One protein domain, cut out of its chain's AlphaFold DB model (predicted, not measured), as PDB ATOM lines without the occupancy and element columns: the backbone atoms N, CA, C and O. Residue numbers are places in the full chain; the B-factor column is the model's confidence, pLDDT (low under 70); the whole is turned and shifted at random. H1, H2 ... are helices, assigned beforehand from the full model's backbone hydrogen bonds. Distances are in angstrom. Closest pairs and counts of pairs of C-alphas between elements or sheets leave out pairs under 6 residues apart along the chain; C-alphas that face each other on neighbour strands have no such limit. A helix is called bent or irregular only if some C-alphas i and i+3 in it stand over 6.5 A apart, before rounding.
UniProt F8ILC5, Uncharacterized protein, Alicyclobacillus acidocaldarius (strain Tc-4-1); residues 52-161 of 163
ATOM      1  N   LEU A  52      21.779  62.839  73.523       63.09
ATOM      2  CA  LEU A  52      21.160  61.817  72.664       63.09
ATOM      3  C   LEU A  52      21.189  62.191  71.176       63.09
ATOM      4  O   LEU A  52      21.340  61.320  70.317       63.09
ATOM      5  N   THR A  53      21.101  63.483  70.870       65.31
ATOM      6  CA  THR A  53      21.181  63.987  69.500       65.31
ATOM      7  C   THR A  53      22.601  63.884  68.959       65.31
ATOM      8  O   THR A  53      22.789  63.448  67.822       65.31
ATOM      9  N   ARG A  54      23.616  64.179  69.786       72.06
ATOM     10  CA  ARG A  54      25.024  63.967  69.411       72.06
ATOM     11  C   ARG A  54      25.314  62.491  69.124       72.06
ATOM     12  O   ARG A  54      25.990  62.194  68.145       72.06
ATOM     13  N   TYR A  55      24.768  61.573  69.920       71.69
ATOM     14  CA  TYR A  55      24.897  60.132  69.674       71.69
ATOM     15  C   TYR A  55      24.255  59.704  68.346       71.69
ATOM     16  O   TYR A  55      24.901  59.044  67.536       71.69
ATOM     17  N   ALA A  56      23.014  60.125  68.081       72.06
ATOM     18  CA  ALA A  56      22.326  59.802  66.830       72.06
ATOM     19  C   ALA A  56      23.070  60.336  65.592       72.06
ATOM     20  O   ALA A  56      23.098  59.678  64.552       72.06
ATOM     21  N   GLN A  57      23.708  61.506  65.705       73.56
ATOM     22  CA  GLN A  57      24.556  62.063  64.650       73.56
ATOM     23  C   GLN A  57      25.806  61.219  64.404       73.56
ATOM     24  O   GLN A  57      26.118  60.942  63.249       73.56
ATOM     25  N   LEU A  58      26.507  60.802  65.462       81.00
ATOM     26  CA  LEU A  58      27.691  59.949  65.336       81.00
ATOM     27  C   LEU A  58      27.342  58.623  64.646       81.00
ATOM     28  O   LEU A  58      28.003  58.251  63.681       81.00
ATOM     29  N   GLU A  59      26.241  57.978  65.042       81.50
ATOM     30  CA  GLU A  59      25.744  56.751  64.404       81.50
ATOM     31  C   GLU A  59      25.383  56.954  62.923       81.50
ATOM     32  O   GLU A  59      25.687  56.114  62.069       81.50
ATOM     33  N   TYR A  60      24.750  58.085  62.597       78.19
ATOM     34  CA  TYR A  60      24.396  58.423  61.221       78.19
ATOM     35  C   TYR A  60      25.634  58.664  60.352       78.19
ATOM     36  O   TYR A  60      25.745  58.070  59.277       78.19
ATOM     37  N   MET A  61      26.582  59.483  60.823       79.81
ATOM     38  CA  MET A  61      27.839  59.744  60.114       79.81
ATOM     39  C   MET A  61      28.611  58.445  59.906       79.81
ATOM     40  O   MET A  61      28.949  58.127  58.772       79.81
ATOM     41  N   ARG A  62      28.763  57.628  60.956       89.44
ATOM     42  CA  ARG A  62      29.397  56.308  60.869       89.44
ATOM     43  C   ARG A  62      28.772  55.447  59.773       89.44
ATOM     44  O   ARG A  62      29.485  54.818  59.000       89.44
ATOM     45  N   SER A  63      27.441  55.421  59.699       81.00
ATOM     46  CA  SER A  63      26.701  54.621  58.716       81.00
ATOM     47  C   SER A  63      26.913  55.111  57.282       81.00
ATOM     48  O   SER A  63      27.043  54.297  56.367       81.00
ATOM     49  N   LEU A  64      26.961  56.430  57.070       81.69
ATOM     50  CA  LEU A  64      27.264  57.011  55.761       81.69
ATOM     51  C   LEU A  64      28.711  56.741  55.340       81.69
ATOM     52  O   LEU A  64      28.939  56.326  54.202       81.69
ATOM     53  N   THR A  65      29.666  56.936  56.248       83.06
ATOM     54  CA  THR A  65      31.092  56.705  55.994       83.06
ATOM     55  C   THR A  65      31.354  55.228  55.696       83.06
ATOM     56  O   THR A  65      32.028  54.910  54.718       83.06
ATOM     57  N   GLU A  66      30.728  54.311  56.441       89.06
ATOM     58  CA  GLU A  66      30.806  52.866  56.192       89.06
ATOM     59  C   GLU A  66      30.207  52.481  54.836       89.06
ATOM     60  O   GLU A  66      30.786  51.686  54.096       89.06
ATOM     61  N   ARG A  67      29.070  53.075  54.462       84.56
ATOM     62  CA  ARG A  67      28.483  52.851  53.139       84.56
ATOM     63  C   ARG A  67      29.429  53.305  52.027       84.56
ATOM     64  O   ARG A  67      29.648  52.551  51.084       84.56
ATOM     65  N   ALA A  68      30.001  54.502  52.147       85.81
ATOM     66  CA  ALA A  68      30.967  55.014  51.179       85.81
ATOM     67  C   ALA A  68      32.219  54.125  51.099       85.81
ATOM     68  O   ALA A  68      32.721  53.867  50.005       85.81
ATOM     69  N   ARG A  69      32.689  53.604  52.243       91.88
ATOM     70  CA  ARG A  69      33.819  52.668  52.325       91.88
ATOM     71  C   ARG A  69      33.519  51.397  51.532       91.88
ATOM     72  O   ARG A  69      34.286  51.053  50.641       91.88
ATOM     73  N   VAL A  70      32.374  50.760  51.779       85.88
ATOM     74  CA  VAL A  70      31.946  49.540  51.071       85.88
ATOM     75  C   VAL A  70      31.780  49.780  49.568       85.88
ATOM     76  O   VAL A  70      32.214  48.960  48.759       85.88
ATOM     77  N   GLU A  71      31.182  50.906  49.173       83.88
ATOM     78  CA  GLU A  71      31.036  51.271  47.758       83.88
ATOM     79  C   GLU A  71      32.411  51.425  47.079       83.88
ATOM     80  O   GLU A  71      32.615  50.918  45.974       83.88
ATOM     81  N   LEU A  72      33.390  52.043  47.748       85.94
ATOM     82  CA  LEU A  72      34.752  52.159  47.222       85.94
ATOM     83  C   LEU A  72      35.518  50.826  47.220       85.94
ATOM     84  O   LEU A  72      36.240  50.558  46.260       85.94
ATOM     85  N   GLU A  73      35.355  49.972  48.235       88.25
ATOM     86  CA  GLU A  73      35.940  48.621  48.262       88.25
ATOM     87  C   GLU A  73      35.452  47.788  47.078       88.25
ATOM     88  O   GLU A  73      36.235  47.099  46.421       88.25
ATOM     89  N   TYR A  74      34.160  47.893  46.773       82.62
ATOM     90  CA  TYR A  74      33.552  47.228  45.633       82.62
ATOM     91  C   TYR A  74      34.144  47.714  44.304       82.62
ATOM     92  O   TYR A  74      34.434  46.901  43.424       82.62
ATOM     93  N   ILE A  75      34.402  49.021  44.170       80.38
ATOM     94  CA  ILE A  75      35.065  49.592  42.987       80.38
ATOM     95  C   ILE A  75      36.505  49.087  42.869       80.38
ATOM     96  O   ILE A  75      36.915  48.677  41.783       80.38
ATOM     97  N   VAL A  76      37.275  49.084  43.963       86.75
ATOM     98  CA  VAL A  76      38.643  48.539  43.966       86.75
ATOM     99  C   VAL A  76      38.630  47.085  43.516       86.75
ATOM    100  O   VAL A  76      39.364  46.726  42.594       86.75
ATOM    101  N   TRP A  77      37.755  46.270  44.109       85.69
ATOM    102  CA  TRP A  77      37.626  44.865  43.749       85.69
ATOM    103  C   TRP A  77      37.295  44.696  42.265       85.69
ATOM    104  O   TRP A  77      37.973  43.930  41.577       85.69
ATOM    105  N   TYR A  78      36.313  45.442  41.750       81.69
ATOM    106  CA  TYR A  78      35.951  45.392  40.337       81.69
ATOM    107  C   TYR A  78      37.145  45.751  39.445       81.69
ATOM    108  O   TYR A  78      37.485  44.986  38.547       81.69
ATOM    109  N   LEU A  79      37.827  46.871  39.703       80.31
ATOM    110  CA  LEU A  79      38.948  47.330  38.875       80.31
ATOM    111  C   LEU A  79      40.116  46.334  38.859       80.31
ATOM    112  O   LEU A  79      40.777  46.188  37.832       80.31
ATOM    113  N   GLU A  80      40.351  45.631  39.966       85.75
ATOM    114  CA  GLU A  80      41.386  44.596  40.076       85.75
ATOM    115  C   GLU A  80      41.022  43.282  39.377       85.75
ATOM    116  O   GLU A  80      41.912  42.532  38.967       85.75
ATOM    117  N   HIS A  81      39.727  42.992  39.237       84.75
ATOM    118  CA  HIS A  81      39.235  41.707  38.742       84.75
ATOM    119  C   HIS A  81      38.534  41.791  37.387       84.75
ATOM    120  O   HIS A  81      38.214  40.737  36.841       84.75
ATOM    121  N   LYS A  82      38.329  42.988  36.819       78.44
ATOM    122  CA  LYS A  82      37.518  43.235  35.613       78.44
ATOM    123  C   LYS A  82      37.816  42.288  34.449       78.44
ATOM    124  O   LYS A  82      36.892  41.762  33.844       78.44
ATOM    125  N   ASP A  83      39.089  41.963  34.215       83.38
ATOM    126  CA  ASP A  83      39.515  41.094  33.106       83.38
ATOM    127  C   ASP A  83      39.123  39.613  33.308       83.38
ATOM    128  O   ASP A  83      39.335  38.770  32.436       83.38
ATOM    129  N   ARG A  84      38.595  39.270  34.487       82.06
ATOM    130  CA  ARG A  84      38.156  37.930  34.897       82.06
ATOM    131  C   ARG A  84      36.660  37.875  35.215       82.06
ATOM    132  O   ARG A  84      36.173  36.798  35.560       82.06
ATOM    133  N   ILE A  85      35.946  39.001  35.139       77.69
ATOM    134  CA  ILE A  85      34.507  39.059  35.409       77.69
ATOM    135  C   ILE A  85      33.754  38.557  34.165       77.69
ATOM    136  O   ILE A  85      34.040  39.008  33.057       77.69
ATOM    137  N   PRO A  86      32.806  37.611  34.313       77.31
ATOM    138  CA  PRO A  86      31.952  37.182  33.210       77.31
ATOM    139  C   PRO A  86      31.167  38.352  32.589       77.31
ATOM    140  O   PRO A  86      30.640  39.207  33.298       77.31
ATOM    141  N   SER A  87      31.048  38.375  31.259       73.50
ATOM    142  CA  SER A  87      30.411  39.475  30.512       73.50
ATOM    143  C   SER A  87      28.920  39.674  30.820       73.50
ATOM    144  O   SER A  87      28.358  40.724  30.538       73.50
ATOM    145  N   ASP A  88      28.248  38.660  31.365       76.81
ATOM    146  CA  ASP A  88      26.857  38.714  31.831       76.81
ATOM    147  C   ASP A  88      26.701  39.391  33.203       76.81
ATOM    148  O   ASP A  88      25.601  39.800  33.570       76.81
ATOM    149  N   VAL A  89      27.802  39.546  33.942       70.38
ATOM    150  CA  VAL A  89      27.857  40.184  35.263       70.38
ATOM    151  C   VAL A  89      28.263  41.660  35.151       70.38
ATOM    152  O   VAL A  89      27.819  42.482  35.948       70.38
ATOM    153  N   GLU A  90      29.034  42.018  34.123       67.56
ATOM    154  CA  GLU A  90      29.528  43.374  33.833       67.56
ATOM    155  C   GLU A  90      28.445  44.483  33.795       67.56
ATOM    156  O   GLU A  90      28.690  45.553  34.361       67.56
ATOM    157  N   PRO A  91      27.220  44.265  33.262       75.25
ATOM    158  CA  PRO A  91      26.169  45.290  33.252       75.25
ATOM    159  C   PRO A  91      25.693  45.732  34.642       75.25
ATOM    160  O   PRO A  91      25.127  46.809  34.773       75.25
ATOM    161  N   LEU A  92      25.926  44.939  35.694       71.81
ATOM    162  CA  LEU A  92      25.562  45.309  37.070       71.81
ATOM    163  C   LEU A  92      26.463  46.414  37.649       71.81
ATOM    164  O   LEU A  92      26.176  46.947  38.718       71.81
ATOM    165  N   TYR A  93      27.554  46.743  36.955       70.50
ATOM    166  CA  TYR A  93      28.570  47.693  37.394       70.50
ATOM    167  C   TYR A  93      28.538  48.988  36.571       70.50
ATOM    168  O   TYR A  93      29.245  49.928  36.917       70.50
ATOM    169  N   SER A  94      27.722  49.073  35.511       72.50
ATOM    170  CA  SER A  94      27.758  50.179  34.543       72.50
ATOM    171  C   SER A  94      27.473  51.545  35.164       72.50
ATOM    172  O   SER A  94      28.203  52.496  34.904       72.50
ATOM    173  N   ASP A  95      26.452  51.637  36.016       72.00
ATOM    174  CA  ASP A  95      26.038  52.907  36.626       72.00
ATOM    175  C   ASP A  95      27.090  53.402  37.634       72.00
ATOM    176  O   ASP A  95      27.403  54.591  37.707       72.00
ATOM    177  N   PHE A  96      27.709  52.465  38.359       68.38
ATOM    178  CA  PHE A  96      28.793  52.751  39.299       68.38
ATOM    179  C   PHE A  96      30.094  53.138  38.588       68.38
ATOM    180  O   PHE A  96      30.797  54.043  39.040       68.38
ATOM    181  N   LEU A  97      30.410  52.493  37.464       71.94
ATOM    182  CA  LEU A  97      31.579  52.824  36.650       71.94
ATOM    183  C   LEU A  97      31.426  54.170  35.955       71.94
ATOM    184  O   LEU A  97      32.388  54.927  35.922       71.94
ATOM    185  N   ALA A  98      30.224  54.511  35.488       75.25
ATOM    186  CA  ALA A  98      29.941  55.829  34.930       75.25
ATOM    187  C   ALA A  98      30.184  56.936  35.969       75.25
ATOM    188  O   ALA A  98      30.908  57.889  35.691       75.25
ATOM    189  N   MET A  99      29.689  56.772  37.203       70.69
ATOM    190  CA  MET A  99      29.968  57.714  38.299       70.69
ATOM    191  C   MET A  99      31.464  57.836  38.632       70.69
ATOM    192  O   MET A  99      31.916  58.882  39.102       70.69
ATOM    193  N   PHE A 100      32.229  56.761  38.446       72.94
ATOM    194  CA  PHE A 100      33.670  56.746  38.672       72.94
ATOM    195  C   PHE A 100      34.437  57.451  37.544       72.94
ATOM    196  O   PHE A 100      35.276  58.314  37.815       72.94
ATOM    197  N   GLU A 101      34.114  57.127  36.290       73.88
ATOM    198  CA  GLU A 101      34.692  57.748  35.097       73.88
ATOM    199  C   GLU A 101      34.395  59.251  35.046       73.88
ATOM    200  O   GLU A 101      35.307  60.039  34.801       73.88
ATOM    201  N   GLU A 102      33.168  59.672  35.373       81.50
ATOM    202  CA  GLU A 102      32.783  61.090  35.460       81.50
ATOM    203  C   GLU A 102      33.629  61.873  36.471       81.50
ATOM    204  O   GLU A 102      33.917  63.056  36.273       81.50
ATOM    205  N   ARG A 103      34.061  61.219  37.554       79.12
ATOM    206  CA  ARG A 103      34.895  61.830  38.597       79.12
ATOM    207  C   ARG A 103      36.389  61.797  38.282       79.12
ATOM    208  O   ARG A 103      37.160  62.437  38.999       79.12
ATOM    209  N   GLY A 104      36.804  61.079  37.237       79.69
ATOM    210  CA  GLY A 104      38.202  60.979  36.813       79.69
ATOM    211  C   GLY A 104      39.128  60.421  37.895       79.69
ATOM    212  O   GLY A 104      40.296  60.803  37.967       79.69
ATOM    213  N   TRP A 105      38.605  59.582  38.788       82.94
ATOM    214  CA  TRP A 105      39.404  58.972  39.847       82.94
ATOM    215  C   TRP A 105      40.268  57.844  39.279       82.94
ATOM    216  O   TRP A 105      39.910  57.190  38.305       82.94
ATOM    217  N   ASP A 106      41.429  57.616  39.888       86.00
ATOM    218  CA  ASP A 106      42.276  56.459  39.605       86.00
ATOM    219  C   ASP A 106      42.331  55.522  40.822       86.00
ATOM    220  O   ASP A 106      41.868  55.851  41.918       86.00
ATOM    221  N   LEU A 107      42.886  54.321  40.635       86.38
ATOM    222  CA  LEU A 107      42.951  53.312  41.698       86.38
ATOM    223  C   LEU A 107      43.726  53.810  42.931       86.38
ATOM    224  O   LEU A 107      43.364  53.493  44.062       86.38
ATOM    225  N   SER A 108      44.772  54.613  42.722       89.75
ATOM    226  CA  SER A 108      45.562  55.213  43.801       89.75
ATOM    227  C   SER A 108      44.723  56.187  44.629       89.75
ATOM    228  O   SER A 108      44.769  56.161  45.857       89.75
ATOM    229  N   ARG A 109      43.911  57.017  43.966       89.69
ATOM    230  CA  ARG A 109      42.996  57.961  44.600       89.69
ATOM    231  C   ARG A 109      41.920  57.243  45.400       89.69
ATOM    232  O   ARG A 109      41.628  57.686  46.504       89.69
ATOM    233  N   ILE A 110      41.365  56.145  44.883       88.25
ATOM    234  CA  ILE A 110      40.368  55.347  45.615       88.25
ATOM    235  C   ILE A 110      40.980  54.727  46.869       88.25
ATOM    236  O   ILE A 110      40.383  54.813  47.933       88.25
ATOM    237  N   ARG A 111      42.173  54.132  46.763       91.44
ATOM    238  CA  ARG A 111      42.870  53.544  47.918       91.44
ATOM    239  C   ARG A 111      43.148  54.586  48.995       91.44
ATOM    240  O   ARG A 111      42.886  54.334  50.161       91.44
ATOM    241  N   TRP A 112      43.583  55.778  48.593       94.31
ATOM    242  CA  TRP A 112      43.740  56.891  49.525       94.31
ATOM    243  C   TRP A 112      42.408  57.305  50.169       94.31
ATOM    244  O   TRP A 112      42.360  57.515  51.375       94.31
ATOM    245  N   LEU A 113      41.316  57.402  49.397       92.81
ATOM    246  CA  LEU A 113      39.986  57.713  49.938       92.81
ATOM    247  C   LEU A 113      39.497  56.639  50.919       92.81
ATOM    248  O   LEU A 113      38.940  56.992  51.949       92.81
ATOM    249  N   LEU A 114      39.738  55.358  50.631       94.44
ATOM    250  CA  LEU A 114      39.440  54.256  51.548       94.44
ATOM    251  C   LEU A 114      40.185  54.417  52.873       94.44
ATOM    252  O   LEU A 114      39.548  54.375  53.918       94.44
ATOM    253  N   GLU A 115      41.489  54.698  52.833       96.19
ATOM    254  CA  GLU A 115      42.270  54.971  54.047       96.19
ATOM    255  C   GLU A 115      41.713  56.178  54.824       96.19
ATOM    256  O   GLU A 115      41.701  56.171  56.051       96.19
ATOM    257  N   GLN A 116      41.241  57.232  54.143       96.31
ATOM    258  CA  GLN A 116      40.608  58.368  54.828       96.31
ATOM    259  C   GLN A 116      39.288  57.975  55.503       96.31
ATOM    260  O   GLN A 116      39.080  58.338  56.656       96.31
ATOM    261  N   LEU A 117      38.433  57.212  54.819       93.94
ATOM    262  CA  LEU A 117      37.157  56.748  55.372       93.94
ATOM    263  C   LEU A 117      37.361  55.806  56.565       93.94
ATOM    264  O   LEU A 117      36.624  55.896  57.540       93.94
ATOM    265  N   GLU A 118      38.363  54.927  56.512       96.12
ATOM    266  CA  GLU A 118      38.726  54.050  57.632       96.12
ATOM    267  C   GLU A 118      39.163  54.856  58.859       96.12
ATOM    268  O   GLU A 118      38.657  54.623  59.956       96.12
ATOM    269  N   ASN A 119      40.034  55.854  58.670       96.38
ATOM    270  CA  ASN A 119      40.438  56.747  59.757       96.38
ATOM    271  C   ASN A 119      39.243  57.531  60.327       96.38
ATOM    272  O   ASN A 119      39.124  57.671  61.542       96.38
ATOM    273  N   GLU A 120      38.340  58.014  59.473       93.75
ATOM    274  CA  GLU A 120      37.142  58.743  59.901       93.75
ATOM    275  C   GLU A 120      36.185  57.849  60.709       93.75
ATOM    276  O   GLU A 120      35.654  58.277  61.734       93.75
ATOM    277  N   ILE A 121      36.005  56.584  60.315       94.06
ATOM    278  CA  ILE A 121      35.228  55.603  61.092       94.06
ATOM    279  C   ILE A 121      35.866  55.368  62.462       94.06
ATOM    280  O   ILE A 121      35.153  55.378  63.467       94.06
ATOM    281  N   ASP A 122      37.188  55.193  62.520       96.19
ATOM    282  CA  ASP A 122      37.912  55.013  63.782       96.19
ATOM    283  C   ASP A 122      37.752  56.234  64.706       96.19
ATOM    284  O   ASP A 122      37.517  56.085  65.910       96.19
ATOM    285  N   GLU A 123      37.826  57.449  64.158       93.94
ATOM    286  CA  GLU A 123      37.604  58.691  64.904       93.94
ATOM    287  C   GLU A 123      36.172  58.784  65.453       93.94
ATOM    288  O   GLU A 123      35.984  59.082  66.641       93.94
ATOM    289  N   ILE A 124      35.166  58.464  64.632       87.81
ATOM    290  CA  ILE A 124      33.758  58.433  65.051       87.81
ATOM    291  C   ILE A 124      33.538  57.371  66.139       87.81
ATOM    292  O   ILE A 124      32.838  57.633  67.123       87.81
ATOM    293  N   ASP A 125      34.157  56.195  66.023       90.38
ATOM    294  CA  ASP A 125      34.057  55.119  67.014       90.38
ATOM    295  C   ASP A 125      34.684  55.525  68.356       90.38
ATOM    296  O   ASP A 125      34.119  55.261  69.427       90.38
ATOM    297  N   VAL A 126      35.831  56.208  68.327       92.56
ATOM    298  CA  VAL A 126      36.466  56.772  69.527       92.56
ATOM    299  C   VAL A 126      35.572  57.832  70.167       92.56
ATOM    300  O   VAL A 126      35.380  57.819  71.389       92.56
ATOM    301  N   GLU A 127      35.001  58.737  69.373       87.75
ATOM    302  CA  GLU A 127      34.126  59.786  69.891       87.75
ATOM    303  C   GLU A 127      32.839  59.210  70.496       87.75
ATOM    304  O   GLU A 127      32.447  59.607  71.597       87.75
ATOM    305  N   THR A 128      32.234  58.221  69.837       81.69
ATOM    306  CA  THR A 128      31.033  57.522  70.310       81.69
ATOM    307  C   THR A 128      31.284  56.838  71.651       81.69
ATOM    308  O   THR A 128      30.487  56.981  72.581       81.69
ATOM    309  N   ARG A 129      32.429  56.161  71.813       84.19
ATOM    310  CA  ARG A 129      32.823  55.564  73.102       84.19
ATOM    311  C   ARG A 129      32.999  56.617  74.187       84.19
ATOM    312  O   ARG A 129      32.429  56.475  75.263       84.19
ATOM    313  N   ARG A 130      33.731  57.699  73.894       82.50
ATOM    314  CA  ARG A 130      33.935  58.807  74.842       82.50
ATOM    315  C   ARG A 130      32.604  59.403  75.298       82.50
ATOM    316  O   ARG A 130      32.435  59.725  76.472       82.50
ATOM    317  N   PHE A 131      31.672  59.551  74.365       75.69
ATOM    318  CA  PHE A 131      30.335  60.050  74.628       75.69
ATOM    319  C   PHE A 131      29.543  59.105  75.554       75.69
ATOM    320  O   PHE A 131      29.007  59.548  76.573       75.69
ATOM    321  N   LEU A 132      29.519  57.804  75.250       71.56
ATOM    322  CA  LEU A 132      28.838  56.796  76.070       71.56
ATOM    323  C   LEU A 132      29.444  56.679  77.474       71.56
ATOM    324  O   LEU A 132      28.703  56.556  78.447       71.56
ATOM    325  N   ASP A 133      30.770  56.759  77.601       74.12
ATOM    326  CA  ASP A 133      31.461  56.735  78.894       74.12
ATOM    327  C   ASP A 133      31.069  57.935  79.767       74.12
ATOM    328  O   ASP A 133      30.734  57.762  80.941       74.12
ATOM    329  N   ALA A 134      31.031  59.141  79.189       72.62
ATOM    330  CA  ALA A 134      30.598  60.346  79.896       72.62
ATOM    331  C   ALA A 134      29.124  60.260  80.329       72.62
ATOM    332  O   ALA A 134      28.783  60.617  81.460       72.62
ATOM    333  N   HIS A 135      28.251  59.739  79.462       64.44
ATOM    334  CA  HIS A 135      26.841  59.527  79.786       64.44
ATOM    335  C   HIS A 135      26.660  58.496  80.909       64.44
ATOM    336  O   HIS A 135      25.907  58.727  81.856       64.44
ATOM    337  N   ASN A 136      27.396  57.383  80.857       57.28
ATOM    338  CA  ASN A 136      27.393  56.366  81.906       57.28
ATOM    339  C   ASN A 136      27.909  56.917  83.236       57.28
ATOM    340  O   ASN A 136      27.358  56.579  84.285       57.28
ATOM    341  N   GLU A 137      28.934  57.772  83.223       61.66
ATOM    342  CA  GLU A 137      29.424  58.438  84.428       61.66
ATOM    343  C   GLU A 137      28.353  59.355  85.034       61.66
ATOM    344  O   GLU A 137      28.095  59.269  86.235       61.66
ATOM    345  N   GLN A 138      27.675  60.164  84.215       56.59
ATOM    346  CA  GLN A 138      26.571  61.018  84.665       56.59
ATOM    347  C   GLN A 138      25.404  60.200  85.229       56.59
ATOM    348  O   GLN A 138      24.951  60.470  86.341       56.59
ATOM    349  N   LEU A 139      24.954  59.158  84.521       51.09
ATOM    350  CA  LEU A 139      23.917  58.245  85.012       51.09
ATOM    351  C   LEU A 139      24.330  57.589  86.328       51.09
ATOM    352  O   LEU A 139      23.526  57.486  87.250       51.09
ATOM    353  N   THR A 140      25.591  57.182  86.446       47.22
ATOM    354  CA  THR A 140      26.139  56.598  87.672       47.22
ATOM    355  C   THR A 140      26.123  57.608  88.821       47.22
ATOM    356  O   THR A 140      25.748  57.244  89.929       47.22
ATOM    357  N   GLN A 141      26.476  58.872  88.581       50.03
ATOM    358  CA  GLN A 141      26.407  59.941  89.587       50.03
ATOM    359  C   GLN A 141      24.959  60.287  89.981       50.03
ATOM    360  O   GLN A 141      24.699  60.590  91.139       50.03
ATOM    361  N   MET A 142      24.010  60.215  89.044       46.19
ATOM    362  CA  MET A 142      22.590  60.491  89.303       46.19
ATOM    363  C   MET A 142      21.872  59.342  90.023       46.19
ATOM    364  O   MET A 142      21.015  59.582  90.871       46.19
ATOM    365  N   LEU A 143      22.191  58.094  89.674       38.41
ATOM    366  CA  LEU A 143      21.541  56.896  90.219       38.41
ATOM    367  C   LEU A 143      22.138  56.453  91.556       38.41
ATOM    368  O   LEU A 143      21.488  55.734  92.317       38.41
ATOM    369  N   LEU A 144      23.372  56.857  91.847       42.09
ATOM    370  CA  LEU A 144      24.048  56.535  93.088       42.09
ATOM    371  C   LEU A 144      24.103  57.796  93.959       42.09
ATOM    372  O   LEU A 144      25.001  58.613  93.797       42.09
ATOM    373  N   ASP A 145      23.175  57.911  94.923       46.78
ATOM    374  CA  ASP A 145      23.358  58.727  96.144       46.78
ATOM    375  C   ASP A 145      24.826  58.583  96.586       46.78
ATOM    376  O   ASP A 145      25.341  57.462  96.533       46.78
ATOM    377  N   ASP A 146      25.513  59.667  96.971       49.94
ATOM    378  CA  ASP A 146      26.970  59.734  97.206       49.94
ATOM    379  C   ASP A 146      27.528  58.505  97.949       49.94
ATOM    380  O   ASP A 146      28.645  58.052  97.698       49.94
ATOM    381  N   ARG A 147      26.722  57.898  98.828       46.56
ATOM    382  CA  ARG A 147      27.023  56.676  99.596       46.56
ATOM    383  C   ARG A 147      27.159  55.401  98.749       46.56
ATOM    384  O   ARG A 147      27.966  54.535  99.090       46.56
ATOM    385  N   VAL A 148      26.381  55.250  97.680       43.94
ATOM    386  CA  VAL A 148      26.398  54.085  96.780       43.94
ATOM    387  C   VAL A 148      27.511  54.217  95.735       43.94
ATOM    388  O   VAL A 148      28.172  53.222  95.434       43.94
ATOM    389  N   TYR A 149      27.822  55.432  95.267       45.69
ATOM    390  CA  TYR A 149      28.982  55.686  94.400       45.69
ATOM    391  C   TYR A 149      30.286  55.351  95.138       45.69
ATOM    392  O   TYR A 149      31.144  54.621  94.626       45.69
ATOM    393  N   ASP A 150      30.382  55.768  96.404       46.50
ATOM    394  CA  ASP A 150      31.486  55.425  97.298       46.50
ATOM    395  C   ASP A 150      31.597  53.911  97.550       46.50
ATOM    396  O   ASP A 150      32.701  53.362  97.623       46.50
ATOM    397  N   PHE A 151      30.464  53.210  97.659       44.06
ATOM    398  CA  PHE A 151      30.413  51.754  97.808       44.06
ATOM    399  C   PHE A 151      30.907  51.018  96.548       44.06
ATOM    400  O   PHE A 151      31.742  50.116  96.663       44.06
ATOM    401  N   VAL A 152      30.476  51.430  95.348       42.25
ATOM    402  CA  VAL A 152      30.891  50.828  94.064       42.25
ATOM    403  C   VAL A 152      32.382  51.070  93.788       42.25
ATOM    404  O   VAL A 152      33.109  50.121  93.474       42.25
ATOM    405  N   LYS A 153      32.895  52.290  94.016       50.22
ATOM    406  CA  LYS A 153      34.342  52.577  93.918       50.22
ATOM    407  C   LYS A 153      35.177  51.761  94.916       50.22
ATOM    408  O   LYS A 153      36.253  51.273  94.562       50.22
ATOM    409  N   LYS A 154      34.703  51.572  96.156       46.84
ATOM    410  CA  LYS A 154      35.383  50.736  97.172       46.84
ATOM    411  C   LYS A 154      35.354  49.242  96.814       46.84
ATOM    412  O   LYS A 154      36.327  48.540  97.096       46.84
ATOM    413  N   MET A 155      34.299  48.756  96.157       36.34
ATOM    414  CA  MET A 155      34.211  47.377  95.655       36.34
ATOM    415  C   MET A 155      35.198  47.089  94.517       36.34
ATOM    416  O   MET A 155      35.867  46.055  94.549       36.34
ATOM    417  N   LEU A 156      35.357  48.011  93.561       42.28
ATOM    418  CA  LEU A 156      36.355  47.884  92.489       42.28
ATOM    419  C   LEU A 156      37.787  47.794  93.047       42.28
ATOM    420  O   LEU A 156      38.571  46.961  92.599       42.28
ATOM    421  N   LYS A 157      38.105  48.558  94.102       43.19
ATOM    422  CA  LYS A 157      39.401  48.452  94.799       43.19
ATOM    423  C   LYS A 157      39.601  47.112  95.518       43.19
ATOM    424  O   LYS A 157      40.719  46.618  95.531       43.19
ATOM    425  N   LYS A 158      38.554  46.500  96.088       37.72
ATOM    426  CA  LYS A 158      38.658  45.179  96.744       37.72
ATOM    427  C   LYS A 158      38.861  44.025  95.761       37.72
ATOM    428  O   LYS A 158      39.548  43.071  96.109       37.72
ATOM    429  N   ARG A 159      38.308  44.107  94.545       36.44
ATOM    430  CA  ARG A 159      38.539  43.091  93.502       36.44
ATOM    431  C   ARG A 159      39.997  43.036  93.038       36.44
ATOM    432  O   ARG A 159      40.479  41.949  92.760       36.44
ATOM    433  N   ASN A 160      40.715  44.159  93.060       44.44
ATOM    434  CA  ASN A 160      42.139  44.215  92.698       44.44
ATOM    435  C   ASN A 160      43.104  43.820  93.836       44.44
ATOM    436  O   ASN A 160      44.313  43.900  93.650       44.44
ATOM    437  N   ILE A 161      42.596  43.428  95.012       41.62
ATOM    438  CA  ILE A 161      43.406  42.981  96.166       41.62
ATOM    439  C   ILE A 161      43.215  41.471  96.427       41.62
ATOM    440  O   ILE A 161      43.904  40.885  97.252       41.62
TER     441      ILE A 161
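This is residues 52 to 161 of the 163 residues of an uncharacterized protein of Alicyclobacillus acidocaldarius (strain Tc-4-1) (UniProt F8ILC5). Two long helices, H3 and H1, run side by side in opposite directions and make a long rod; H3 reaches well past the first residues of H1. The short helix H2 lies crosswise at one end of the pair, and the short helix H4 turns off steeply at the far end of H3, with residues 153 to 161 sticking out. The 110 printed residues hold four named helices, H1 to H4 in order, and no named strand; the class is all helix. The whole is extended, with a radius of gyration of the C-alphas of 23.3 A and spans of 71 by 33 by 25 A.

H3, residues 107 to 143, touches H1, residues 52 to 84, at a shallow tilt of 24 degrees, opposite ways; their closest C-alphas, of Ile 121 and Arg 62, are 5.9 A apart. H2, residues 90 to 103, is close to H1 but not clearly touching, at a steep tilt of 68 degrees, only just short of perpendicular; the closest C-alphas, of Leu 97 and Ile 75, are 7.9 A apart. H4, residues 146 to 159, is close to H3 but not clearly touching, at a steep tilt of 61 degrees; the closest C-alphas, of Tyr 149 and Gln 141, are 6.9 A apart. H2 is apart from H3 and H4, and H1 is apart from H4. Every O i to N i+4 pair is within hydrogen-bond range in H3 and H4, against 27 of 29 in H1 and 6 of 10 in H2.

H3 is 53.2 A long, from C-alpha 107 at (42.951, 53.312, 41.698) to C-alpha 143 at (21.541, 56.896, 90.219). H1, 47.8 A, begins at C-alpha 52 at (21.160, 61.817, 72.664), has a kink of 33 degrees near residue 78 and is irregular, with C-alphas 80 and 83 8.0 A apart. H2, 19.8 A, is irregular too, with C-alphas 92 and 95 7.6 A apart. H4 is 20.6 A long.

The two C-alphas farthest apart, of Ser 87 and Arg 147, are 71.3 A apart. The printed part has no cut, and its three links are tight. Residues 83 to 89 stand free. The mean pLDDT of the printed part is 73.4; residues 52 to 53, 90, 96 and 135 to 161 are under 70.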